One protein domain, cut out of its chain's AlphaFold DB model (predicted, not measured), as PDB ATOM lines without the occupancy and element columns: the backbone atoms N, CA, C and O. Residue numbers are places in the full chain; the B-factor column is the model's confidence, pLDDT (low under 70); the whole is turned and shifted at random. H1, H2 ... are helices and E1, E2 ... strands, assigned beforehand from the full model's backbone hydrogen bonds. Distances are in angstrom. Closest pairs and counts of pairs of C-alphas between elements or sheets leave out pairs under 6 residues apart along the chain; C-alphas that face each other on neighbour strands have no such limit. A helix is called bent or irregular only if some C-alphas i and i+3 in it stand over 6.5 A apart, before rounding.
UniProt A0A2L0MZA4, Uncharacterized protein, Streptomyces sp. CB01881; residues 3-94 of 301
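Overview. This is residues 3 to 94 of the 301 residues of an uncharacterized protein of Streptomyces sp. CB01881 (UniProt A0A2L0MZA4). A small, staggered sheet of three short strands, E1, E2 and E3, has the long helix H3 over one face and H5 crossing the other, while H1, H2 and H4 lie off the sheet. The 92 printed residues hold five named helices and three named strands, in the order E1 H1 H2 H3 E2 H4 H5 E3; the sheet runs E1 E2 E3, mixed, and the class is mostly helix. The whole is compact, with a radius of gyration of the C-alphas of 13.1 A and spans of 35 by 30 by 19 A.

Along the chain. Find C-alpha 3 at (-34.095, 34.605, -31.583), where E1, residues 3 to 5, begins. Next come H1, residues 9 to 16, and H2, residues 20 to 23, irregular with C-alphas 20 and 23 7.6 A apart. H3 runs 24.2 A from C-alpha 26 at (-24.328, 20.992, -30.576) to residue 42. Then follow E2, residues 47 to 51, 13.2 A; H4, residues 54 to 64, 15.4 A; H5, residues 71 to 79, 12.7 A; and E3, residues 88 to 90, ending at (-26.355, 40.669, -31.281).

Arrangement. Look first at E1 and E2, parallel, with N 3 and O 48 2.8 A apart. E2 and E3 are antiparallel, with N 49 and O 88 at 2.8 A. E1, H1 H2 H3 and E2 make a strand-helix-strand unit, parallel neighbour strands with helices between. H3 and H5 are on opposite faces, at heights of 9.8 A and 7.9 A over the sheet; the closest C-alphas of H5 and E1, Ala 78 and Ala 4, are 5.0 A apart. H4 only just touches H1, with 3 pairs of C-alphas within 8 A, closest Pro 54 and Leu 15 at 5.6 A, and only just touches H5, also 3 pairs, closest Cys 61 and Ala 73 at 6.7 A. H2 is close to but not clearly touching H1, Gly 23 to Ala 16 at 7.6 A between C-alphas. In H1, H3, H4 and H5 every O i to N i+4 pair is within hydrogen-bond range; H2 is too short for one, and its 1 O i to N i+3 pair is not within range.

Size, cuts and confidence. The C-alphas farthest apart, Gly 42 and Ala 63, are 36.0 A apart. The printed part has no cut and no long link. Its mean pLDDT is 92.2, and residue 84 alone is under 70.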
ATOM      1  N   VAL A   3     -34.582  35.969 -31.348       93.56
ATOM      2  CA  VAL A   3     -34.095  34.605 -31.583       93.56
ATOM      3  C   VAL A   3     -33.748  33.951 -30.247       93.56
ATOM      4  O   VAL A   3     -32.863  34.416 -29.534       93.56
ATOM      5  N   ALA A   4     -34.408  32.833 -29.941       93.50
ATOM      6  CA  ALA A   4     -34.106  32.010 -28.773       93.50
ATOM      7  C   ALA A   4     -33.102  30.892 -29.113       93.50
ATOM      8  O   ALA A   4     -33.228  30.213 -30.144       93.50
ATOM      9  N   LEU A   5     -32.093  30.716 -28.256       94.56
ATOM     10  CA  LEU A   5     -30.938  29.846 -28.476       94.56
ATOM     11  C   LEU A   5     -30.679  28.910 -27.293       94.56
ATOM     12  O   LEU A   5     -30.686  29.342 -26.146       94.56
ATOM     13  N   ALA A   6     -30.336  27.653 -27.575       95.00
ATOM     14  CA  ALA A   6     -29.807  26.750 -26.560       95.00
ATOM     15  C   ALA A   6     -28.339  27.108 -26.285       95.00
ATOM     16  O   ALA A   6     -27.486  26.966 -27.167       95.00
ATOM     17  N   VAL A   7     -28.040  27.592 -25.078       93.81
ATOM     18  CA  VAL A   7     -26.714  28.150 -24.763       93.81
ATOM     19  C   VAL A   7     -25.744  27.128 -24.182       93.81
ATOM     20  O   VAL A   7     -24.542  27.218 -24.441       93.81
ATOM     21  N   ARG A   8     -26.236  26.112 -23.461       92.56
ATOM     22  CA  ARG A   8     -25.418  24.991 -22.972       92.56
ATOM     23  C   ARG A   8     -25.700  23.718 -23.758       92.56
ATOM     24  O   ARG A   8     -26.783  23.504 -24.295       92.56
ATOM     25  N   GLN A   9     -24.723  22.814 -23.753       93.31
ATOM     26  CA  GLN A   9     -24.879  21.490 -24.358       93.31
ATOM     27  C   GLN A   9     -25.982  20.663 -23.674       93.31
ATOM     28  O   GLN A   9     -26.662  19.896 -24.350       93.31
ATOM     29  N   ALA A  10     -26.164  20.819 -22.358       93.25
ATOM     30  CA  ALA A  10     -27.242  20.165 -21.619       93.25
ATOM     31  C   ALA A  10     -28.620  20.671 -22.078       93.25
ATOM     32  O   ALA A  10     -29.481  19.857 -22.404       93.25
ATOM     33  N   ASP A  11     -28.781  21.993 -22.210       93.81
ATOM     34  CA  ASP A  11     -30.021  22.623 -22.690       93.81
ATOM     35  C   ASP A  11     -30.358  22.139 -24.099       93.81
ATOM     36  O   ASP A  11     -31.469  21.695 -24.381       93.81
ATOM     37  N   PHE A  12     -29.350  22.135 -24.976       95.62
ATOM     38  CA  PHE A  12     -29.474  21.611 -26.330       95.62
ATOM     39  C   PHE A  12     -29.964  20.162 -26.340       95.62
ATOM     40  O   PHE A  12     -30.861  19.830 -27.110       95.62
ATOM     41  N   ALA A  13     -29.392  19.297 -25.497       94.31
ATOM     42  CA  ALA A  13     -29.792  17.899 -25.415       94.31
ATOM     43  C   ALA A  13     -31.233  17.741 -24.903       94.31
ATOM     44  O   ALA A  13     -31.976  16.933 -25.456       94.31
ATOM     45  N   GLY A  14     -31.638  18.531 -23.901       94.38
ATOM     46  CA  GLY A  14     -33.005  18.546 -23.377       94.38
ATOM     47  C   GLY A  14     -34.027  18.926 -24.449       94.38
ATOM     48  O   GLY A  14     -34.983  18.186 -24.676       94.38
ATOM     49  N   LEU A  15     -33.751  20.010 -25.173       94.62
ATOM     50  CA  LEU A  15     -34.577  20.528 -26.266       94.62
ATOM     51  C   LEU A  15     -34.591  19.614 -27.501       94.62
ATOM     52  O   LEU A  15     -35.609  19.498 -28.179       94.62
ATOM     53  N   ALA A  16     -33.481  18.934 -27.803       94.25
ATOM     54  CA  ALA A  16     -33.392  18.004 -28.929       94.25
ATOM     55  C   ALA A  16     -34.338  16.796 -28.785       94.25
ATOM     56  O   ALA A  16     -34.717  16.204 -29.798       94.25
ATOM     57  N   ARG A  17     -34.767  16.451 -27.559       92.38
ATOM     58  CA  ARG A  17     -35.774  15.398 -27.313       92.38
ATOM     59  C   ARG A  17     -37.118  15.708 -27.975       92.38
ATOM     60  O   ARG A  17     -37.810  14.781 -28.375       92.38
ATOM     61  N   HIS A  18     -37.430  16.989 -28.169       92.12
ATOM     62  CA  HIS A  18     -38.631  17.465 -28.865       92.12
ATOM     63  C   HIS A  18     -38.459  17.520 -30.392       92.12
ATOM     64  O   HIS A  18     -39.235  18.160 -31.092       92.12
ATOM     65  N   GLY A  19     -37.407  16.902 -30.940       91.00
ATOM     66  CA  GLY A  19     -37.112  16.929 -32.378       91.00
ATOM     67  C   GLY A  19     -36.511  18.250 -32.869       91.00
ATOM     68  O   GLY A  19     -36.329  18.449 -34.075       91.00
ATOM     69  N   LEU A  20     -36.158  19.156 -31.952       89.12
ATOM     70  CA  LEU A  20     -35.533  20.425 -32.296       89.12
ATOM     71  C   LEU A  20     -34.140  20.215 -32.909       89.12
ATOM     72  O   LEU A  20     -33.436  19.240 -32.654       89.12
ATOM     73  N   PHE A  21     -33.730  21.178 -33.736       91.31
ATOM     74  CA  PHE A  21     -32.405  21.252 -34.370       91.31
ATOM     75  C   PHE A  21     -32.086  20.177 -35.421       91.31
ATOM     76  O   PHE A  21     -30.981  20.192 -35.961       91.31
ATOM     77  N   GLY A  22     -33.029  19.297 -35.773       87.88
ATOM     78  CA  GLY A  22     -32.918  18.427 -36.951       87.88
ATOM     79  C   GLY A  22     -31.718  17.473 -36.927       87.88
ATOM     80  O   GLY A  22     -31.084  17.272 -37.961       87.88
ATOM     81  N   GLY A  23     -31.375  16.934 -35.753       88.25
ATOM     82  CA  GLY A  23     -30.307  15.939 -35.586       88.25
ATOM     83  C   GLY A  23     -28.875  16.487 -35.616       88.25
ATOM     84  O   GLY A  23     -27.929  15.703 -35.635       88.25
ATOM     85  N   LEU A  24     -28.694  17.811 -35.620       93.94
ATOM     86  CA  LEU A  24     -27.367  18.429 -35.557       93.94
ATOM     87  C   LEU A  24     -26.649  18.088 -34.246       93.94
ATOM     88  O   LEU A  24     -27.264  18.024 -33.183       93.94
ATOM     89  N   ALA A  25     -25.321  17.974 -34.289       95.31
ATOM     90  CA  ALA A  25     -24.527  18.038 -33.065       95.31
ATOM     91  C   ALA A  25     -24.501  19.480 -32.523       95.31
ATOM     92  O   ALA A  25     -24.547  20.443 -33.292       95.31
ATOM     93  N   PHE A  26     -24.323  19.662 -31.209       94.56
ATOM     94  CA  PHE A  26     -24.328  20.992 -30.576       94.56
ATOM     95  C   PHE A  26     -23.374  21.999 -31.253       94.56
ATOM     96  O   PHE A  26     -23.747  23.134 -31.547       94.56
ATOM     97  N   ARG A  27     -22.153  21.571 -31.606       94.25
ATOM     98  CA  ARG A  27     -21.181  22.422 -32.323       94.25
ATOM     99  C   ARG A  27     -21.635  22.807 -33.734       94.25
ATOM    100  O   ARG A  27     -21.281  23.876 -34.225       94.25
ATOM    101  N   GLU A  28     -22.369  21.937 -34.416       95.25
ATOM    102  CA  GLU A  28     -22.896  22.203 -35.757       95.25
ATOM    103  C   GLU A  28     -24.078  23.162 -35.702       95.25
ATOM    104  O   GLU A  28     -24.117  24.109 -36.488       95.25
ATOM    105  N   TYR A  29     -24.968  22.965 -34.727       95.06
ATOM    106  CA  TYR A  29     -26.039  23.894 -34.392       95.06
ATOM    107  C   TYR A  29     -25.493  25.311 -34.178       95.06
ATOM    108  O   TYR A  29     -25.886  26.220 -34.908       95.06
ATOM    109  N   LEU A  30     -24.512  25.488 -33.285       95.00
ATOM    110  CA  LEU A  30     -23.941  26.810 -33.006       95.00
ATOM    111  C   LEU A  30     -23.305  27.456 -34.241       95.00
ATOM    112  O   LEU A  30     -23.519  28.639 -34.489       95.00
ATOM    113  N   ARG A  31     -22.557  26.693 -35.053       94.62
ATOM    114  CA  ARG A  31     -21.970  27.223 -36.298       94.62
ATOM    115  C   ARG A  31     -23.039  27.666 -37.291       94.62
ATOM    116  O   ARG A  31     -22.898  28.717 -37.907       94.62
ATOM    117  N   ARG A  32     -24.102  26.872 -37.456       95.12
ATOM    118  CA  ARG A  32     -25.207  27.198 -38.363       95.12
ATOM    119  C   ARG A  32     -25.954  28.440 -37.891       95.12
ATOM    120  O   ARG A  32     -26.207  29.328 -38.701       95.12
ATOM    121  N   THR A  33     -26.266  28.507 -36.602       95.25
ATOM    122  CA  THR A  33     -26.896  29.672 -35.982       95.25
ATOM    123  C   THR A  33     -26.026  30.914 -36.138       95.25
ATOM    124  O   THR A  33     -26.536  31.937 -36.574       95.25
ATOM    125  N   GLU A  34     -24.717  30.839 -35.877       96.06
ATOM    126  CA  GLU A  34     -23.817  31.984 -36.063       96.06
ATOM    127  C   GLU A  34     -23.845  32.494 -37.512       96.06
ATOM    128  O   GLU A  34     -24.001  33.692 -37.734       96.06
ATOM    129  N   SER A  35     -23.764  31.602 -38.506       95.94
ATOM    130  CA  SER A  35     -23.859  31.997 -39.918       95.94
ATOM    131  C   SER A  35     -25.180  32.703 -40.245       95.94
ATOM    132  O   SER A  35     -25.183  33.676 -40.999       95.94
ATOM    133  N   GLN A  36     -26.298  32.248 -39.670       94.88
ATOM    134  CA  GLN A  36     -27.613  32.878 -39.849       94.88
ATOM    135  C   GLN A  36     -27.680  34.259 -39.188       94.88
ATOM    136  O   GLN A  36     -28.112  35.219 -39.822       94.88
ATOM    137  N   LEU A  37     -27.205  34.377 -37.946       96.12
ATOM    138  CA  LEU A  37     -27.175  35.640 -37.207       96.12
ATOM    139  C   LEU A  37     -26.296  36.681 -37.910       96.12
ATOM    140  O   LEU A  37     -26.705  37.829 -38.069       96.12
ATOM    141  N   ARG A  38     -25.119  36.278 -38.402       95.19
ATOM    142  CA  ARG A  38     -24.233  37.152 -39.186       95.19
ATOM    143  C   ARG A  38     -24.879  37.622 -40.482       95.19
ATOM    144  O   ARG A  38     -24.719  38.785 -40.839       95.19
ATOM    145  N   ALA A  39     -25.602  36.746 -41.180       95.50
ATOM    146  CA  ALA A  39     -26.314  37.117 -42.399       95.50
ATOM    147  C   ALA A  39     -27.411  38.160 -42.121       95.50
ATOM    148  O   ALA A  39     -27.495  39.148 -42.842       95.50
ATOM    149  N   LEU A  40     -28.194  37.979 -41.049       95.00
ATOM    150  CA  LEU A  40     -29.209  38.945 -40.612       95.00
ATOM    151  C   LEU A  40     -28.581  40.291 -40.225       95.00
ATOM    152  O   LEU A  40     -29.007  41.337 -40.710       95.00
ATOM    153  N   CYS A  41     -27.515  40.261 -39.425       93.00
ATOM    154  CA  CYS A  41     -26.779  41.462 -39.037       93.00
ATOM    155  C   CYS A  41     -26.199  42.193 -40.262       93.00
ATOM    156  O   CYS A  41     -26.287  43.415 -40.355       93.00
ATOM    157  N   GLY A  42     -25.662  41.457 -41.243       92.56
ATOM    158  CA  GLY A  42     -25.154  42.015 -42.502       92.56
ATOM    159  C   GLY A  42     -26.235  42.640 -43.392       92.56
ATOM    160  O   GLY A  42     -25.917  43.457 -44.252       92.56
ATOM    161  N   GLN A  43     -27.505  42.296 -43.173       94.88
ATOM    162  CA  GLN A  43     -28.669  42.923 -43.813       94.88
ATOM    163  C   GLN A  43     -29.203  44.132 -43.025       94.88
ATOM    164  O   GLN A  43     -30.217  44.708 -43.412       94.88
ATOM    165  N   GLY A  44     -28.551  44.520 -41.922       94.00
ATOM    166  CA  GLY A  44     -29.005  45.600 -41.044       94.00
ATOM    167  C   GLY A  44     -30.189  45.219 -40.151       94.00
ATOM    168  O   GLY A  44     -30.838  46.099 -39.592       94.00
ATOM    169  N   VAL A  45     -30.496  43.923 -40.018       95.06
ATOM    170  CA  VAL A  45     -31.548  43.451 -39.112       95.06
ATOM    171  C   VAL A  45     -30.991  43.407 -37.696       95.06
ATOM    172  O   VAL A  45     -30.068  42.646 -37.412       95.06
ATOM    173  N   GLU A  46     -31.587  44.182 -36.794       95.00
ATOM    174  CA  GLU A  46     -31.295  44.081 -35.366       95.00
ATOM    175  C   GLU A  46     -31.837  42.754 -34.819       95.00
ATOM    176  O   GLU A  46     -33.031  42.442 -34.956       95.00
ATOM    177  N   VAL A  47     -30.950  41.954 -34.223       94.69
ATOM    178  CA  VAL A  47     -31.290  40.643 -33.669       94.69
ATOM    179  C   VAL A  47     -31.146  40.666 -32.153       94.69
ATOM    180  O   VAL A  47     -30.074  40.945 -31.626       94.69
ATOM    181  N   HIS A  48     -32.229  40.346 -31.455       93.50
ATOM    182  CA  HIS A  48     -32.283  40.207 -30.006       93.50
ATOM    183  C   HIS A  48     -32.149  38.733 -29.664       93.50
ATOM    184  O   HIS A  48     -32.937  37.907 -30.131       93.50
ATOM    185  N   LEU A  49     -31.138  38.391 -28.881       94.25
ATOM    186  CA  LEU A  49     -30.903  37.032 -28.429       94.25
ATOM    187  C   LEU A  49     -31.574  36.802 -27.084       94.25
ATOM    188  O   LEU A  49     -31.694  37.702 -26.257       94.25
ATOM    189  N   ARG A  50     -31.991  35.563 -26.872       92.25
ATOM    190  CA  ARG A  50     -32.499  35.077 -25.594       92.25
ATOM    191  C   ARG A  50     -32.145  33.606 -25.438       92.25
ATOM    192  O   ARG A  50     -31.908  32.904 -26.427       92.25
ATOM    193  N   VAL A  51     -32.074  33.157 -24.196       94.19
ATOM    194  CA  VAL A  51     -31.891  31.740 -23.892       94.19
ATOM    195  C   VAL A  51     -33.203  31.016 -24.172       94.19
ATOM    196  O   VAL A  51     -34.275  31.519 -23.864       94.19
ATOM    197  N   LEU A  52     -33.104  29.869 -24.833       94.38
ATOM    198  CA  LEU A  52     -34.167  28.879 -24.911       94.38
ATOM    199  C   LEU A  52     -33.877  27.880 -23.794       94.38
ATOM    200  O   LEU A  52     -33.058  26.979 -23.992       94.38
ATOM    201  N   ASP A  53     -34.448  28.109 -22.614       92.94
ATOM    202  CA  ASP A  53     -34.303  27.175 -21.499       92.94
ATOM    203  C   ASP A  53     -35.278  26.000 -21.696       92.94
ATOM    204  O   ASP A  53     -36.425  26.233 -22.082       92.94
ATOM    205  N   PRO A  54     -34.851  24.735 -21.521       94.12
ATOM    206  CA  PRO A  54     -35.727  23.591 -21.746       94.12
ATOM    207  C   PRO A  54     -36.948  23.556 -20.826       94.12
ATOM    208  O   PRO A  54     -38.006  23.165 -21.305       94.12
ATOM    209  N   ALA A  55     -36.804  23.928 -19.550       92.44
ATOM    210  CA  ALA A  55     -37.901  23.885 -18.589       92.44
ATOM    211  C   ALA A  55     -38.897  25.010 -18.887       92.44
ATOM    212  O   ALA A  55     -40.061  24.728 -19.157       92.44
ATOM    213  N   ASP A  56     -38.408  26.251 -19.008       91.69
ATOM    214  CA  ASP A  56     -39.256  27.402 -19.350       91.69
ATOM    215  C   ASP A  56     -39.987  27.192 -20.686       91.69
ATOM    216  O   ASP A  56     -41.127  27.613 -20.865       91.69
ATOM    217  N   TYR A  57     -39.327  26.560 -21.662       94.50
ATOM    218  CA  TYR A  57     -39.932  26.275 -22.960       94.50
ATOM    219  C   TYR A  57     -41.013  25.194 -22.885       94.50
ATOM    220  O   TYR A  57     -42.024  25.306 -23.580       94.50
ATOM    221  N   GLU A  58     -40.802  24.148 -22.081       95.00
ATOM    222  CA  GLU A  58     -41.797  23.096 -21.841       95.00
ATOM    223  C   GLU A  58     -43.040  23.691 -21.160       95.00
ATOM    224  O   GLU A  58     -44.139  23.543 -21.700       95.00
ATOM    225  N   ASP A  59     -42.851  24.468 -20.090       93.94
ATOM    226  CA  ASP A  59     -43.928  25.147 -19.359       93.94
ATOM    227  C   ASP A  59     -44.692  26.133 -20.257       93.94
ATOM    228  O   ASP A  59     -45.923  26.142 -20.289       93.94
ATOM    229  N   TYR A  60     -43.976  26.924 -21.066       94.25
ATOM    230  CA  TYR A  60     -44.578  27.840 -22.038       94.25
ATOM    231  C   TYR A  60     -45.441  27.108 -23.073       94.25
ATOM    232  O   TYR A  60     -46.544  27.548 -23.412       94.25
ATOM    233  N   CYS A  61     -44.938  25.990 -23.606       96.06
ATOM    234  CA  CYS A  61     -45.680  25.212 -24.590       96.06
ATOM    235  C   CYS A  61     -46.927  24.576 -23.977       96.06
ATOM    236  O   CYS A  61     -47.980  24.599 -24.610       96.06
ATOM    237  N   GLU A  62     -46.828  24.050 -22.756       96.50
ATOM    238  CA  GLU A  62     -47.969  23.496 -22.030       96.50
ATOM    239  C   GLU A  62     -49.030  24.569 -21.760       96.50
ATOM    240  O   GLU A  62     -50.191  24.393 -22.140       96.50
ATOM    241  N   ALA A  63     -48.626  25.709 -21.193       95.25
ATOM    242  CA  ALA A  63     -49.526  26.802 -20.835       95.25
ATOM    243  C   ALA A  63     -50.312  27.350 -22.038       95.25
ATOM    244  O   ALA A  63     -51.482  27.712 -21.908       95.25
ATOM    245  N   LEU A  64     -49.690  27.392 -23.220       94.50
ATOM    246  CA  LEU A  64     -50.295  27.940 -24.438       94.50
ATOM    247  C   LEU A  64     -50.799  26.875 -25.422       94.50
ATOM    248  O   LEU A  64     -51.306  27.217 -26.494       94.50
ATOM    249  N   GLY A  65     -50.682  25.590 -25.081       95.44
ATOM    250  CA  GLY A  65     -51.116  24.478 -25.928       95.44
ATOM    251  C   GLY A  65     -50.324  24.339 -27.234       95.44
ATOM    252  O   GLY A  65     -50.868  23.882 -28.243       95.44
ATOM    253  N   PHE A  66     -49.055  24.749 -27.245       96.06
ATOM    254  CA  PHE A  66     -48.162  24.554 -28.382       96.06
ATOM    255  C   PHE A  66     -47.557  23.144 -28.393       96.06
ATOM    256  O   PHE A  66     -47.235  22.579 -27.355       96.06
ATOM    257  N   ASP A  67     -47.323  22.601 -29.592       94.31
ATOM    258  CA  ASP A  67     -46.431  21.450 -29.777       94.31
ATOM    259  C   ASP A  67     -44.967  21.909 -29.600       94.31
ATOM    260  O   ASP A  67     -44.503  22.711 -30.424       94.31
ATOM    261  N   PRO A  68     -44.215  21.400 -28.601       93.12
ATOM    262  CA  PRO A  68     -42.815  21.772 -28.383       93.12
ATOM    263  C   PRO A  68     -41.903  21.504 -29.590       93.12
ATOM    264  O   PRO A  68     -40.893  22.193 -29.759       93.12
ATOM    265  N   GLY A  69     -42.243  20.537 -30.451       92.19
ATOM    266  CA  GLY A  69     -41.510  20.258 -31.691       92.19
ATOM    267  C   GLY A  69     -41.877  21.183 -32.858       92.19
ATOM    268  O   GLY A  69     -41.179  21.221 -33.879       92.19
ATOM    269  N   GLY A  70     -42.952  21.959 -32.719       89.12
ATOM    270  CA  GLY A  70     -43.478  22.845 -33.744       89.12
ATOM    271  C   GLY A  70     -42.621  24.097 -33.957       89.12
ATOM    272  O   GLY A  70     -42.220  24.785 -33.021       89.12
ATOM    273  N   ALA A  71     -42.397  24.472 -35.220       85.44
ATOM    274  CA  ALA A  71     -41.647  25.690 -35.550       85.44
ATOM    275  C   ALA A  71     -42.318  26.973 -35.016       85.44
ATOM    276  O   ALA A  71     -41.624  27.931 -34.677       85.44
ATOM    277  N   ALA A  72     -43.653  26.984 -34.929       89.81
ATOM    278  CA  ALA A  72     -44.420  28.114 -34.410       89.81
ATOM    279  C   ALA A  72     -44.143  28.369 -32.920       89.81
ATOM    280  O   ALA A  72     -43.953  29.521 -32.542       89.81
ATOM    281  N   ALA A  73     -44.032  27.309 -32.112       93.50
ATOM    282  CA  ALA A  73     -43.792  27.390 -30.672       93.50
ATOM    283  C   ALA A  73     -42.486  28.131 -30.358       93.50
ATOM    284  O   ALA A  73     -42.464  29.090 -29.594       93.50
ATOM    285  N   ARG A  74     -41.401  27.775 -31.056       91.06
ATOM    286  CA  ARG A  74     -40.104  28.453 -30.920       91.06
ATOM    287  C   ARG A  74     -40.130  29.928 -31.295       91.06
ATOM    288  O   ARG A  74     -39.426  30.723 -30.676       91.06
ATOM    289  N   VAL A  75     -40.848  30.280 -32.360       91.06
ATOM    290  CA  VAL A  75     -40.957  31.677 -32.799       91.06
ATOM    291  C   VAL A  75     -41.784  32.472 -31.794       91.06
ATOM    292  O   VAL A  75     -41.385  33.579 -31.450       91.06
ATOM    293  N   ALA A  76     -42.879  31.893 -31.294       93.31
ATOM    294  CA  ALA A  76     -43.728  32.500 -30.277       93.31
ATOM    295  C   ALA A  76     -42.958  32.724 -28.967       93.31
ATOM    296  O   ALA A  76     -42.879  33.860 -28.518       93.31
ATOM    297  N   TYR A  77     -42.266  31.702 -28.450       93.31
ATOM    298  CA  TYR A  77     -41.407  31.816 -27.265       93.31
ATOM    299  C   TYR A  77     -40.330  32.898 -27.439       93.31
ATOM    300  O   TYR A  77     -40.099  33.749 -26.578       93.31
ATOM    301  N   ALA A  78     -39.672  32.925 -28.603       91.50
ATOM    302  CA  ALA A  78     -38.671  33.945 -28.885       91.50
ATOM    303  C   ALA A  78     -39.266  35.364 -28.957       91.50
ATOM    304  O   ALA A  78     -38.548  36.325 -28.710       91.50
ATOM    305  N   ALA A  79     -40.542  35.507 -29.304       90.38
ATOM    306  CA  ALA A  79     -41.227  36.789 -29.432       90.38
ATOM    307  C   ALA A  79     -42.069  37.165 -28.202       90.38
ATOM    308  O   ALA A  79     -42.666  38.240 -28.207       90.38
ATOM    309  N   ASP A  80     -42.121  36.310 -27.181       89.12
ATOM    310  CA  ASP A  80     -42.968  36.507 -26.010       89.12
ATOM    311  C   ASP A  80     -42.623  37.834 -25.303       89.12
ATOM    312  O   ASP A  80     -41.443  38.035 -24.956       89.12
ATOM    313  N   PRO A  81     -43.604  38.749 -25.141       80.19
ATOM    314  CA  PRO A  81     -43.427  40.013 -24.443       80.19
ATOM    315  C   PRO A  81     -43.202  39.856 -22.935       80.19
ATOM    316  O   PRO A  81     -42.509  40.691 -22.366       80.19
ATOM    317  N   GLU A  82     -43.721  38.812 -22.287       79.06
ATOM    318  CA  GLU A  82     -43.501  38.578 -20.850       79.06
ATOM    319  C   GLU A  82     -42.052  38.158 -20.581       79.06
ATOM    320  O   GLU A  82     -41.433  38.573 -19.605       79.06
ATOM    321  N   LEU A  83     -41.456  37.444 -21.537       71.62
ATOM    322  CA  LEU A  83     -40.019  37.173 -21.576       71.62
ATOM    323  C   LEU A  83     -39.202  38.356 -22.144       71.62
ATOM    324  O   LEU A  83     -37.967  38.311 -22.172       71.62
ATOM    325  N   ALA A  84     -39.853  39.415 -22.646       68.50
ATOM    326  CA  ALA A  84     -39.195  40.578 -23.239       68.50
ATOM    327  C   ALA A  84     -38.891  41.665 -22.201       68.50
ATOM    328  O   ALA A  84     -39.681  42.570 -21.962       68.50
ATOM    329  N   GLY A  85     -37.678  41.623 -21.647       71.69
ATOM    330  CA  GLY A  85     -37.055  42.795 -21.020       71.69
ATOM    331  C   GLY A  85     -36.201  43.595 -22.012       71.69
ATOM    332  O   GLY A  85     -36.299  43.419 -23.227       71.69
ATOM    333  N   GLU A  86     -35.291  44.426 -21.494       81.88
ATOM    334  CA  GLU A  86     -34.251  45.075 -22.309       81.88
ATOM    335  C   GLU A  86     -33.524  44.023 -23.172       81.88
ATOM    336  O   GLU A  86     -33.152  42.980 -22.635       81.88
ATOM    337  N   PRO A  87     -33.341  44.221 -24.486       85.38
ATOM    338  CA  PRO A  87     -32.853  43.167 -25.368       85.38
ATOM    339  C   PRO A  87     -31.349  42.912 -25.219       85.38
ATOM    340  O   PRO A  87     -30.546  43.841 -25.190       85.38
ATOM    341  N   PHE A  88     -30.943  41.640 -25.249       91.56
ATOM    342  CA  PHE A  88     -29.547  41.276 -25.485       91.56
ATOM    343  C   PHE A  88     -29.267  41.351 -26.994       91.56
ATOM    344  O   PHE A  88     -29.621  40.444 -27.753       91.56
ATOM    345  N   VAL A  89     -28.698  42.460 -27.462       93.38
ATOM    346  CA  VAL A  89     -28.528  42.725 -28.900       93.38
ATOM    347  C   VAL A  89     -27.292  42.009 -29.448       93.38
ATOM    348  O   VAL A  89     -26.192  42.149 -28.923       93.38
ATOM    349  N   TYR A  90     -27.463  41.258 -30.534       95.06
ATOM    350  CA  TYR A  90     -26.355  40.669 -31.281       95.06
ATOM    351  C   TYR A  90     -25.692  41.718 -32.177       95.06
ATOM    352  O   TYR A  90     -26.342  42.246 -33.082       95.06
ATOM    353  N   ALA A  91     -24.395  41.965 -31.986       92.81
ATOM    354  CA  ALA A  91     -23.636  42.968 -32.734       92.81
ATOM    355  C   ALA A  91     -22.606  42.357 -33.709       92.81
ATOM    356  O   ALA A  91     -21.723  43.049 -34.218       92.81
ATOM    357  N   GLY A  92     -22.717  41.058 -34.015       92.19
ATOM    358  CA  GLY A  92     -21.828  40.370 -34.956       92.19
ATOM    359  C   GLY A  92     -20.669  39.611 -34.302       92.19
ATOM    360  O   GLY A  92     -19.745  39.166 -34.989       92.19
ATOM    361  N   GLU A  93     -20.686  39.416 -32.989       93.50
ATOM    362  CA  GLU A  93     -19.676  38.654 -32.261       93.50
ATOM    363  C   GLU A  93     -19.693  37.163 -32.640       93.50
ATOM    364  O   GLU A  93     -20.624  36.643 -33.263       93.50
ATOM    365  N   ARG A  94     -18.624  36.435 -32.297       93.50
ATOM    366  CA  ARG A  94     -18.627  34.967 -32.420       93.50
ATOM    367  C   ARG A  94     -19.535  34.390 -31.348       93.50
ATOM    368  O   ARG A  94     -19.351  34.700 -30.172       93.50
TER     369      ARG A  94